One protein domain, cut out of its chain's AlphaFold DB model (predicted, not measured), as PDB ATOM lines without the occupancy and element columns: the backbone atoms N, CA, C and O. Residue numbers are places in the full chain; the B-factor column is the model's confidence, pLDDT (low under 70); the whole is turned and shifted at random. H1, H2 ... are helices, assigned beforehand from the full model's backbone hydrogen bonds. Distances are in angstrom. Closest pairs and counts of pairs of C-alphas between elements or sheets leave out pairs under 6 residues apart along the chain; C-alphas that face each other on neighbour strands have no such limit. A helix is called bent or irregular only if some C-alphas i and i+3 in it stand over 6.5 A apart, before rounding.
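Overview. This is residues 52 to 129 of the 473 residues of an uncharacterized protein of Oncopeltus fasciatus (UniProt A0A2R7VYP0). One long helix, H4, makes the longest axis, and from its first residues a loose string of three short helices, H3, H2 and H1, leads off as a second, much shorter arm. The two arms form an open, flat corner with an empty space between H1 and H4, and most of H4, residues 94 to 129, sticks out free. The printed part has 78 residues with four named helices, in the order H1, H2, H3, H4 along the chain, and no named strand; the class is all helix. The whole is extended, with a radius of gyration of the C-alphas of 20.8 A and spans of 62 by 39 by 14 A.

Arrangement. H4, residues 87 to 129, touches no helix. It is apart from H3, residues 78 to 81, although a tight link of 5 residues joins the two. H4 is also apart from H2, residues 69 to 75, and from H1, residues 52 to 63. H3 and H2 are close but not clearly touching; their closest C-alphas are those of Cys 81 and Cys 73, 5.8 A apart. H2 and H1 are close but not clearly touching too, and their closest C-alphas, those of His 75 and Phe 57, are 7.7 A apart. H1 and H2 run opposite ways at a steep tilt of 61 degrees. H1 and H3 are apart. In H1, H2 and H4 every O i to N i+4 pair is within hydrogen-bond range; H3, with 4 residues, is too short for such a pair, and its one O i to N i+3 pair is within range.

Along the chain. H4 has 43 residues and measures 62.2 A from C-alpha 87 at (139.357, 147.553, 176.282) to C-alpha 129 at (168.305, 126.851, 125.325). H1 has 12 residues and measures 16.4 A, beginning at C-alpha 52 at (156.191, 156.840, 150.400). H2 has 7 residues and measures 10.3 A, and H3 has 4 residues and measures 5.2 A. No helix is bent or irregular.

Size, cuts and confidence. The two C-alphas farthest apart are those of Asp 86 and Ser 129, at 63.6 A, while the first and last printed C-alphas, 52 and 129, are 40.9 A apart. Residues 58 to 69, of which 58 to 63 belong to H1, stand free, as do residues 94 to 129 of H4. The printed part has no cut, and the links H1 to H2, H2 to H3 and H3 to H4 are tight. The mean pLDDT of the printed part is 73.1. It is under 70 at residues 52 to 82, while H4 has a mean of 83.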
ATOM      1  N   GLU A  52     157.448 156.295 150.933       49.00
ATOM      2  CA  GLU A  52     156.191 156.840 150.400       49.00
ATOM      3  C   GLU A  52     155.348 157.589 151.456       49.00
ATOM      4  O   GLU A  52     154.806 158.659 151.184       49.00
ATOM      5  N   GLU A  53     155.260 157.056 152.677       57.19
ATOM      6  CA  GLU A  53     154.463 157.602 153.785       57.19
ATOM      7  C   GLU A  53     155.128 158.877 154.347       57.19
ATOM      8  O   GLU A  53     154.464 159.880 154.618       57.19
ATOM      9  N   LYS A  54     156.467 158.893 154.411       61.41
ATOM     10  CA  LYS A  54     157.269 160.070 154.792       61.41
ATOM     11  C   LYS A  54     157.168 161.215 153.772       61.41
ATOM     12  O   LYS A  54     157.162 162.382 154.163       61.41
ATOM     13  N   PHE A  55     157.063 160.893 152.480       62.72
ATOM     14  CA  PHE A  55     156.863 161.878 151.412       62.72
ATOM     15  C   PHE A  55     155.499 162.578 151.516       62.72
ATOM     16  O   PHE A  55     155.430 163.804 151.429       62.72
ATOM     17  N   LEU A  56     154.424 161.821 151.765       56.69
ATOM     18  CA  LEU A  56     153.073 162.373 151.922       56.69
ATOM     19  C   LEU A  56     152.954 163.294 153.149       56.69
ATOM     20  O   LEU A  56     152.282 164.326 153.078       56.69
ATOM     21  N   PHE A  57     153.662 162.982 154.240       58.88
ATOM     22  CA  PHE A  57     153.703 163.829 155.433       58.88
ATOM     23  C   PHE A  57     154.303 165.219 155.150       58.88
ATOM     24  O   PHE A  57     153.633 166.227 155.390       58.88
ATOM     25  N   GLU A  58     155.508 165.306 154.571       66.81
ATOM     26  CA  GLU A  58     156.104 166.607 154.208       66.81
ATOM     27  C   GLU A  58     155.298 167.325 153.108       66.81
ATOM     28  O   GLU A  58     155.117 168.542 153.171       66.81
ATOM     29  N   ALA A  59     154.713 166.594 152.150       59.41
ATOM     30  CA  ALA A  59     153.829 167.184 151.145       59.41
ATOM     31  C   ALA A  59     152.589 167.851 151.774       59.41
ATOM     32  O   ALA A  59     152.243 168.973 151.398       59.41
ATOM     33  N   SER A  60     151.938 167.221 152.760       63.03
ATOM     34  CA  SER A  60     150.759 167.793 153.439       63.03
ATOM     35  C   SER A  60     151.085 169.080 154.212       63.03
ATOM     36  O   SER A  60     150.339 170.059 154.147       63.03
ATOM     37  N   LYS A  61     152.255 169.118 154.859       67.94
ATOM     38  CA  LYS A  61     152.780 170.261 155.619       67.94
ATOM     39  C   LYS A  61     153.114 171.468 154.736       67.94
ATOM     40  O   LYS A  61     152.961 172.600 155.182       67.94
ATOM     41  N   ILE A  62     153.538 171.232 153.492       68.69
ATOM     42  CA  ILE A  62     153.839 172.281 152.503       68.69
ATOM     43  C   ILE A  62     152.572 172.755 151.768       68.69
ATOM     44  O   ILE A  62     152.465 173.929 151.423       68.69
ATOM     45  N   THR A  63     151.607 171.864 151.522       59.59
ATOM     46  CA  THR A  63     150.424 172.153 150.682       59.59
ATOM     47  C   THR A  63     149.176 172.586 151.452       59.59
ATOM     48  O   THR A  63     148.235 173.084 150.838       59.59
ATOM     49  N   GLY A  64     149.131 172.408 152.777       50.59
ATOM     50  CA  GLY A  64     147.994 172.818 153.614       50.59
ATOM     51  C   GLY A  64     146.705 172.017 153.383       50.59
ATOM     52  O   GLY A  64     145.636 172.414 153.853       50.59
ATOM     53  N   LEU A  65     146.784 170.895 152.661       48.25
ATOM     54  CA  LEU A  65     145.649 170.020 152.377       48.25
ATOM     55  C   LEU A  65     145.136 169.360 153.665       48.25
ATOM     56  O   LEU A  65     145.857 168.619 154.334       48.25
ATOM     57  N   LYS A  66     143.858 169.594 153.993       50.69
ATOM     58  CA  LYS A  66     143.166 168.869 155.067       50.69
ATOM     59  C   LYS A  66     142.926 167.423 154.636       50.69
ATOM     60  O   LYS A  66     141.981 167.138 153.905       50.69
ATOM     61  N   LEU A  67     143.796 166.536 155.108       53.19
ATOM     62  CA  LEU A  67     143.627 165.089 155.020       53.19
ATOM     63  C   LEU A  67     142.372 164.637 155.784       53.19
ATOM     64  O   LEU A  67     141.903 165.319 156.700       53.19
ATOM     65  N   ASN A  68     141.809 163.492 155.402       49.94
ATOM     66  CA  ASN A  68     140.558 163.007 155.970       49.94
ATOM     67  C   ASN A  68     140.778 162.458 157.399       49.94
ATOM     68  O   ASN A  68     141.911 162.198 157.816       49.94
ATOM     69  N   GLN A  69     139.712 162.244 158.183       52.97
ATOM     70  CA  GLN A  69     139.874 161.737 159.562       52.97
ATOM     71  C   GLN A  69     140.565 160.360 159.614       52.97
ATOM     72  O   GLN A  69     141.314 160.079 160.548       52.97
ATOM     73  N   LEU A  70     140.381 159.535 158.578       49.66
ATOM     74  CA  LEU A  70     141.040 158.234 158.448       49.66
ATOM     75  C   LEU A  70     142.556 158.373 158.204       49.66
ATOM     76  O   LEU A  70     143.347 157.731 158.889       49.66
ATOM     77  N   ASP A  71     142.963 159.287 157.316       48.47
ATOM     78  CA  ASP A  71     144.373 159.610 157.048       48.47
ATOM     79  C   ASP A  71     145.062 160.207 158.285       48.47
ATOM     80  O   ASP A  71     146.234 159.939 158.558       48.47
ATOM     81  N   THR A  72     144.324 160.996 159.073       51.50
ATOM     82  CA  THR A  72     144.809 161.572 160.339       51.50
ATOM     83  C   THR A  72     145.236 160.470 161.314       51.50
ATOM     84  O   THR A  72     146.229 160.626 162.026       51.50
ATOM     85  N   CYS A  73     144.545 159.325 161.296       51.22
ATOM     86  CA  CYS A  73     144.896 158.160 162.104       51.22
ATOM     87  C   CYS A  73     145.929 157.209 161.493       51.22
ATOM     88  O   CYS A  73     146.377 156.288 162.170       51.22
ATOM     89  N   GLN A  74     146.345 157.450 160.252       52.41
ATOM     90  CA  GLN A  74     147.484 156.764 159.644       52.41
ATOM     91  C   GLN A  74     148.813 157.486 159.936       52.41
ATOM     92  O   GLN A  74     149.870 156.864 159.888       52.41
ATOM     93  N   HIS A  75     148.757 158.779 160.287       51.84
ATOM     94  CA  HIS A  75     149.918 159.590 160.682       51.84
ATOM     95  C   HIS A  75     150.155 159.634 162.197       51.84
ATOM     96  O   HIS A  75     151.299 159.743 162.640       51.84
ATOM     97  N   LYS A  76     149.095 159.546 163.008       58.22
ATOM     98  CA  LYS A  76     149.229 159.292 164.448       58.22
ATOM     99  C   LYS A  76     149.549 157.822 164.682       58.22
ATOM    100  O   LYS A  76     148.996 156.950 164.019       58.22
ATOM    101  N   GLY A  77     150.415 157.532 165.653       63.44
ATOM    102  CA  GLY A  77     150.693 156.148 166.029       63.44
ATOM    103  C   GLY A  77     149.403 155.446 166.464       63.44
ATOM    104  O   GLY A  77     148.602 156.038 167.185       63.44
ATOM    105  N   LEU A  78     149.212 154.180 166.075       63.97
ATOM    106  CA  LEU A  78     147.968 153.425 166.311       63.97
ATOM    107  C   LEU A  78     147.460 153.514 167.768       63.97
ATOM    108  O   LEU A  78     146.258 153.583 167.997       63.97
ATOM    109  N   LYS A  79     148.389 153.586 168.731       61.06
ATOM    110  CA  LYS A  79     148.140 153.776 170.169       61.06
ATOM    111  C   LYS A  79     147.427 155.092 170.522       61.06
ATOM    112  O   LYS A  79     146.624 155.100 171.446       61.06
ATOM    113  N   GLU A  80     147.712 156.197 169.833       69.31
ATOM    114  CA  GLU A  80     147.001 157.470 170.044       69.31
ATOM    115  C   GLU A  80     145.585 157.420 169.464       69.31
ATOM    116  O   GLU A  80     144.652 157.950 170.060       69.31
ATOM    117  N   CYS A  81     145.414 156.746 168.325       68.00
ATOM    118  CA  CYS A  81     144.116 156.592 167.666       68.00
ATOM    119  C   CYS A  81     143.138 155.678 168.399       68.00
ATOM    120  O   CYS A  81     141.937 155.758 168.156       68.00
ATOM    121  N   THR A  82     143.630 154.829 169.298       68.56
ATOM    122  CA  THR A  82     142.795 153.944 170.118       68.56
ATOM    123  C   THR A  82     142.854 154.263 171.609       68.56
ATOM    124  O   THR A  82     142.277 153.536 172.409       68.56
ATOM    125  N   ALA A  83     143.456 155.394 171.994       73.12
ATOM    126  CA  ALA A  83     143.526 155.845 173.384       73.12
ATOM    127  C   ALA A  83     142.146 156.110 174.024       73.12
ATOM    128  O   ALA A  83     142.019 156.041 175.243       73.12
ATOM    129  N   SER A  84     141.120 156.403 173.217       79.88
ATOM    130  CA  SER A  84     139.727 156.589 173.653       79.88
ATOM    131  C   SER A  84     138.833 155.363 173.429       79.88
ATOM    132  O   SER A  84     137.622 155.459 173.613       79.88
ATOM    133  N   MET A  85     139.389 154.242 172.962       79.25
ATOM    134  CA  MET A  85     138.642 153.011 172.708       79.25
ATOM    135  C   MET A  85     138.579 152.174 173.988       79.25
ATOM    136  O   MET A  85     139.573 152.047 174.703       79.25
ATOM    137  N   ASP A  86     137.419 151.593 174.284       84.00
ATOM    138  CA  ASP A  86     137.274 150.708 175.436       84.00
ATOM    139  C   ASP A  86     138.107 149.412 175.262       84.00
ATOM    140  O   ASP A  86     138.417 149.011 174.131       84.00
ATOM    141  N   PRO A  87     138.488 148.728 176.360       82.81
ATOM    142  CA  PRO A  87     139.357 147.553 176.282       82.81
ATOM    143  C   PRO A  87     138.791 146.383 175.461       82.81
ATOM    144  O   PRO A  87     139.568 145.611 174.894       82.81
ATOM    145  N   GLU A  88     137.465 146.235 175.377       80.12
ATOM    146  CA  GLU A  88     136.812 145.141 174.651       80.12
ATOM    147  C   GLU A  88     136.816 145.402 173.139       80.12
ATOM    148  O   GLU A  88     137.218 144.530 172.355       80.12
ATOM    149  N   THR A  89     136.486 146.624 172.718       79.50
ATOM    150  CA  THR A  89     136.576 147.059 171.320       79.50
ATOM    151  C   THR A  89     138.030 147.094 170.845       79.50
ATOM    152  O   THR A  89     138.311 146.633 169.737       79.50
ATOM    153  N   TRP A  90     138.987 147.527 171.678       80.88
ATOM    154  CA  TRP A  90     140.418 147.493 171.334       80.88
ATOM    155  C   TRP A  90     140.937 146.063 171.148       80.88
ATOM    156  O   TRP A  90     141.616 145.774 170.158       80.88
ATOM    157  N   ASN A  91     140.572 145.135 172.038       83.75
ATOM    158  CA  ASN A  91     140.910 143.720 171.883       83.75
ATOM    159  C   ASN A  91     140.271 143.123 170.614       83.75
ATOM    160  O   ASN A  91     140.933 142.425 169.844       83.75
ATOM    161  N   THR A  92     139.008 143.456 170.341       80.62
ATOM    162  CA  THR A  92     138.287 143.033 169.130       80.62
ATOM    163  C   THR A  92     138.969 143.548 167.861       80.62
ATOM    164  O   THR A  92     139.253 142.765 166.950       80.62
ATOM    165  N   TYR A  93     139.325 144.836 167.824       81.50
ATOM    166  CA  TYR A  93     140.092 145.453 166.742       81.50
ATOM    167  C   TYR A  93     141.443 144.753 166.546       81.50
ATOM    168  O   TYR A  93     141.791 144.382 165.423       81.50
ATOM    169  N   HIS A  94     142.186 144.499 167.626       78.44
ATOM    170  CA  HIS A  94     143.489 143.836 167.576       78.44
ATOM    171  C   HIS A  94     143.396 142.394 167.040       78.44
ATOM    172  O   HIS A  94     144.189 142.003 166.181       78.44
ATOM    173  N   ILE A  95     142.394 141.616 167.468       80.06
ATOM    174  CA  ILE A  95     142.146 140.250 166.974       80.06
ATOM    175  C   ILE A  95     141.795 140.258 165.481       80.06
ATOM    176  O   ILE A  95     142.339 139.451 164.720       80.06
ATOM    177  N   ILE A  96     140.907 141.155 165.041       75.06
ATOM    178  CA  ILE A  96     140.511 141.271 163.629       75.06
ATOM    179  C   ILE A  96     141.701 141.729 162.778       75.06
ATOM    180  O   ILE A  96     141.984 141.112 161.751       75.06
ATOM    181  N   SER A  97     142.447 142.737 163.233       78.62
ATOM    182  CA  SER A  97     143.635 143.268 162.558       78.62
ATOM    183  C   SER A  97     144.725 142.204 162.398       78.62
ATOM    184  O   SER A  97     145.233 141.996 161.296       78.62
ATOM    185  N   ASN A  98     145.025 141.428 163.443       81.50
ATOM    186  CA  ASN A  98     146.017 140.352 163.359       81.50
ATOM    187  C   ASN A  98     145.559 139.185 162.473       81.50
ATOM    188  O   ASN A  98     146.378 138.618 161.750       81.50
ATOM    189  N   ARG A  99     144.260 138.857 162.449       83.44
ATOM    190  CA  ARG A  99     143.706 137.887 161.486       83.44
ATOM    191  C   ARG A  99     143.805 138.395 160.048       83.44
ATOM    192  O   ARG A  99     144.219 137.632 159.179       83.44
ATOM    193  N   ALA A 100     143.491 139.666 159.800       79.56
ATOM    194  CA  ALA A 100     143.633 140.286 158.484       79.56
ATOM    195  C   ALA A 100     145.100 140.288 158.018       79.56
ATOM    196  O   ALA A 100     145.390 139.828 156.916       79.56
ATOM    197  N   ARG A 101     146.044 140.691 158.885       79.88
ATOM    198  CA  ARG A 101     147.492 140.608 158.619       79.88
ATOM    199  C   ARG A 101     147.934 139.182 158.293       79.88
ATOM    200  O   ARG A 101     148.610 138.988 157.290       79.88
ATOM    201  N   ALA A 102     147.516 138.185 159.076       82.19
ATOM    202  CA  ALA A 102     147.848 136.783 158.820       82.19
ATOM    203  C   ALA A 102     147.344 136.302 157.444       82.19
ATOM    204  O   ALA A 102     148.100 135.677 156.702       82.19
ATOM    205  N   VAL A 103     146.108 136.646 157.062       79.06
ATOM    206  CA  VAL A 103     145.560 136.335 155.728       79.06
ATOM    207  C   VAL A 103     146.349 137.046 154.623       79.06
ATOM    208  O   VAL A 103     146.715 136.408 153.636       79.06
ATOM    209  N   CYS A 104     146.674 138.330 154.795       78.69
ATOM    210  CA  CYS A 104     147.483 139.089 153.839       78.69
ATOM    211  C   CYS A 104     148.899 138.516 153.679       78.69
ATOM    212  O   CYS A 104     149.386 138.418 152.553       78.69
ATOM    213  N   TYR A 105     149.552 138.093 154.766       86.88
ATOM    214  CA  TYR A 105     150.864 137.448 154.703       86.88
ATOM    215  C   TYR A 105     150.807 136.095 153.989       86.88
ATOM    216  O   TYR A 105     151.651 135.840 153.136       86.88
ATOM    217  N   VAL A 106     149.793 135.261 154.254       83.38
ATOM    218  CA  VAL A 106     149.604 133.986 153.536       83.38
ATOM    219  C   VAL A 106     149.364 134.224 152.041       83.38
ATOM    220  O   VAL A 106     150.039 133.621 151.212       83.38
ATOM    221  N   ALA A 107     148.469 135.148 151.678       77.56
ATOM    222  CA  ALA A 107     148.196 135.474 150.276       77.56
ATOM    223  C   ALA A 107     149.443 136.007 149.546       77.56
ATOM    224  O   ALA A 107     149.729 135.601 148.419       77.56
ATOM    225  N   ARG A 108     150.224 136.874 150.204       83.25
ATOM    226  CA  ARG A 108     151.484 137.405 149.665       83.25
ATOM    227  C   ARG A 108     152.565 136.326 149.544       83.25
ATOM    228  O   ARG A 108     153.316 136.333 148.573       83.25
ATOM    229  N   GLN A 109     152.622 135.378 150.479       86.94
ATOM    230  CA  GLN A 109     153.556 134.254 150.424       86.94
ATOM    231  C   GLN A 109     153.246 133.310 149.253       86.94
ATOM    232  O   GLN A 109     154.169 132.892 148.556       86.94
ATOM    233  N   GLU A 110     151.970 133.023 148.979       79.88
ATOM    234  CA  GLU A 110     151.569 132.241 147.798       79.88
ATOM    235  C   GLU A 110     151.897 132.975 146.484       79.88
ATOM    236  O   GLU A 110     152.391 132.356 145.541       79.88
ATOM    237  N   GLN A 111     151.727 134.303 146.425       82.81
ATOM    238  CA  GLN A 111     152.164 135.106 145.272       82.81
ATOM    239  C   GLN A 111     153.682 135.031 145.050       82.81
ATOM    240  O   GLN A 111     154.125 134.782 143.926       82.81
ATOM    241  N   PHE A 112     154.488 135.201 146.104       86.25
ATOM    242  CA  PHE A 112     155.944 135.065 146.006       86.25
ATOM    243  C   PHE A 112     156.364 133.651 145.593       86.25
ATOM    244  O   PHE A 112     157.264 133.502 144.768       86.25
ATOM    245  N   ARG A 113     155.686 132.615 146.099       87.56
ATOM    246  CA  ARG A 113     155.923 131.219 145.715       87.56
ATOM    247  C   ARG A 113     155.648 130.980 144.230       87.56
ATOM    248  O   ARG A 113     156.499 130.414 143.549       87.56
ATOM    249  N   ALA A 114     154.508 131.445 143.720       81.06
ATOM    250  CA  ALA A 114     154.146 131.310 142.310       81.06
ATOM    251  C   ALA A 114     155.120 132.066 141.385       81.06
ATOM    252  O   ALA A 114     155.532 131.543 140.348       81.06
ATOM    253  N   LEU A 115     155.545 133.274 141.780       81.06
ATOM    254  CA  LEU A 115     156.546 134.048 141.041       81.06
ATOM    255  C   LEU A 115     157.919 133.359 141.047       81.06
ATOM    256  O   LEU A 115     158.585 133.317 140.011       81.06
ATOM    257  N   ALA A 116     158.336 132.793 142.182       83.62
ATOM    258  CA  ALA A 116     159.580 132.037 142.293       83.62
ATOM    259  C   ALA A 116     159.557 130.780 141.410       83.62
ATOM    260  O   ALA A 116     160.504 130.550 140.663       83.62
ATOM    261  N   GLU A 117     158.463 130.012 141.414       86.19
ATOM    262  CA  GLU A 117     158.292 128.837 140.550       86.19
ATOM    263  C   GLU A 117     158.340 129.208 139.058       86.19
ATOM    264  O   GLU A 117     159.075 128.589 138.287       86.19
ATOM    265  N   MET A 118     157.637 130.269 138.645       82.12
ATOM    266  CA  MET A 118     157.708 130.782 137.271       82.12
ATOM    267  C   MET A 118     159.132 131.227 136.898       82.12
ATOM    268  O   MET A 118     159.604 130.933 135.799       82.12
ATOM    269  N   THR A 119     159.829 131.906 137.812       85.06
ATOM    270  CA  THR A 119     161.197 132.395 137.595       85.06
ATOM    271  C   THR A 119     162.183 131.237 137.453       85.06
ATOM    272  O   THR A 119     162.956 131.216 136.498       85.06
ATOM    273  N   VAL A 120     162.117 130.229 138.330       89.50
ATOM    274  CA  VAL A 120     162.944 129.015 138.248       89.50
ATOM    275  C   VAL A 120     162.673 128.255 136.950       89.50
ATOM    276  O   VAL A 120     163.620 127.890 136.257       89.50
ATOM    277  N   ASN A 121     161.407 128.081 136.562       86.88
ATOM    278  CA  ASN A 121     161.051 127.431 135.298       86.88
ATOM    279  C   ASN A 121     161.605 128.193 134.080       86.88
ATOM    280  O   ASN A 121     162.169 127.569 133.179       86.88
ATOM    281  N   ARG A 122     161.525 129.532 134.077       87.88
ATOM    282  CA  ARG A 122     162.065 130.389 133.006       87.88
ATOM    283  C   ARG A 122     163.596 130.376 132.945       87.88
ATOM    284  O   ARG A 122     164.162 130.318 131.855       87.88
ATOM    285  N   LEU A 123     164.276 130.399 134.092       84.12
ATOM    286  CA  LEU A 123     165.734 130.268 134.159       84.12
ATOM    287  C   LEU A 123     166.176 128.885 133.664       84.12
ATOM    288  O   LEU A 123     167.085 128.787 132.842       84.12
ATOM    289  N   ALA A 124     165.482 127.822 134.077       88.69
ATOM    290  CA  ALA A 124     165.772 126.457 133.653       88.69
ATOM    291  C   ALA A 124     165.476 126.207 132.161       88.69
ATOM    292  O   ALA A 124     166.143 125.373 131.542       88.69
ATOM    293  N   SER A 125     164.501 126.890 131.551       89.12
ATOM    294  CA  SER A 125     164.292 126.832 130.096       89.12
ATOM    295  C   SER A 125     165.355 127.632 129.338       89.12
ATOM    296  O   SER A 125     165.899 127.126 128.359       89.12
ATOM    297  N   SER A 126     165.718 128.830 129.817       90.94
ATOM    298  CA  SER A 126     166.777 129.652 129.206       90.94
ATOM    299  C   SER A 126     168.134 128.947 129.248       90.94
ATOM    300  O   SER A 126     168.819 128.872 128.233       90.94
ATOM    301  N   ALA A 127     168.491 128.343 130.387       90.75
ATOM    302  CA  ALA A 127     169.725 127.576 130.540       90.75
ATOM    303  C   ALA A 127     169.795 126.389 129.563       90.75
ATOM    304  O   ALA A 127     170.812 126.207 128.900       90.75
ATOM    305  N   ARG A 128     168.702 125.624 129.397       92.56
ATOM    306  CA  ARG A 128     168.636 124.549 128.388       92.56
ATOM    307  C   ARG A 128     168.788 125.079 126.960       92.56
ATOM    308  O   ARG A 128     169.493 124.462 126.169       92.56
ATOM    309  N   SER A 129     168.171 126.218 126.643       89.81
ATOM    310  CA  SER A 129     168.305 126.851 125.325       89.81
ATOM    311  C   SER A 129     169.748 127.271 125.034       89.81
ATOM    312  O   SER A 129     170.233 127.039 123.931       89.81
TER     313      SER A 129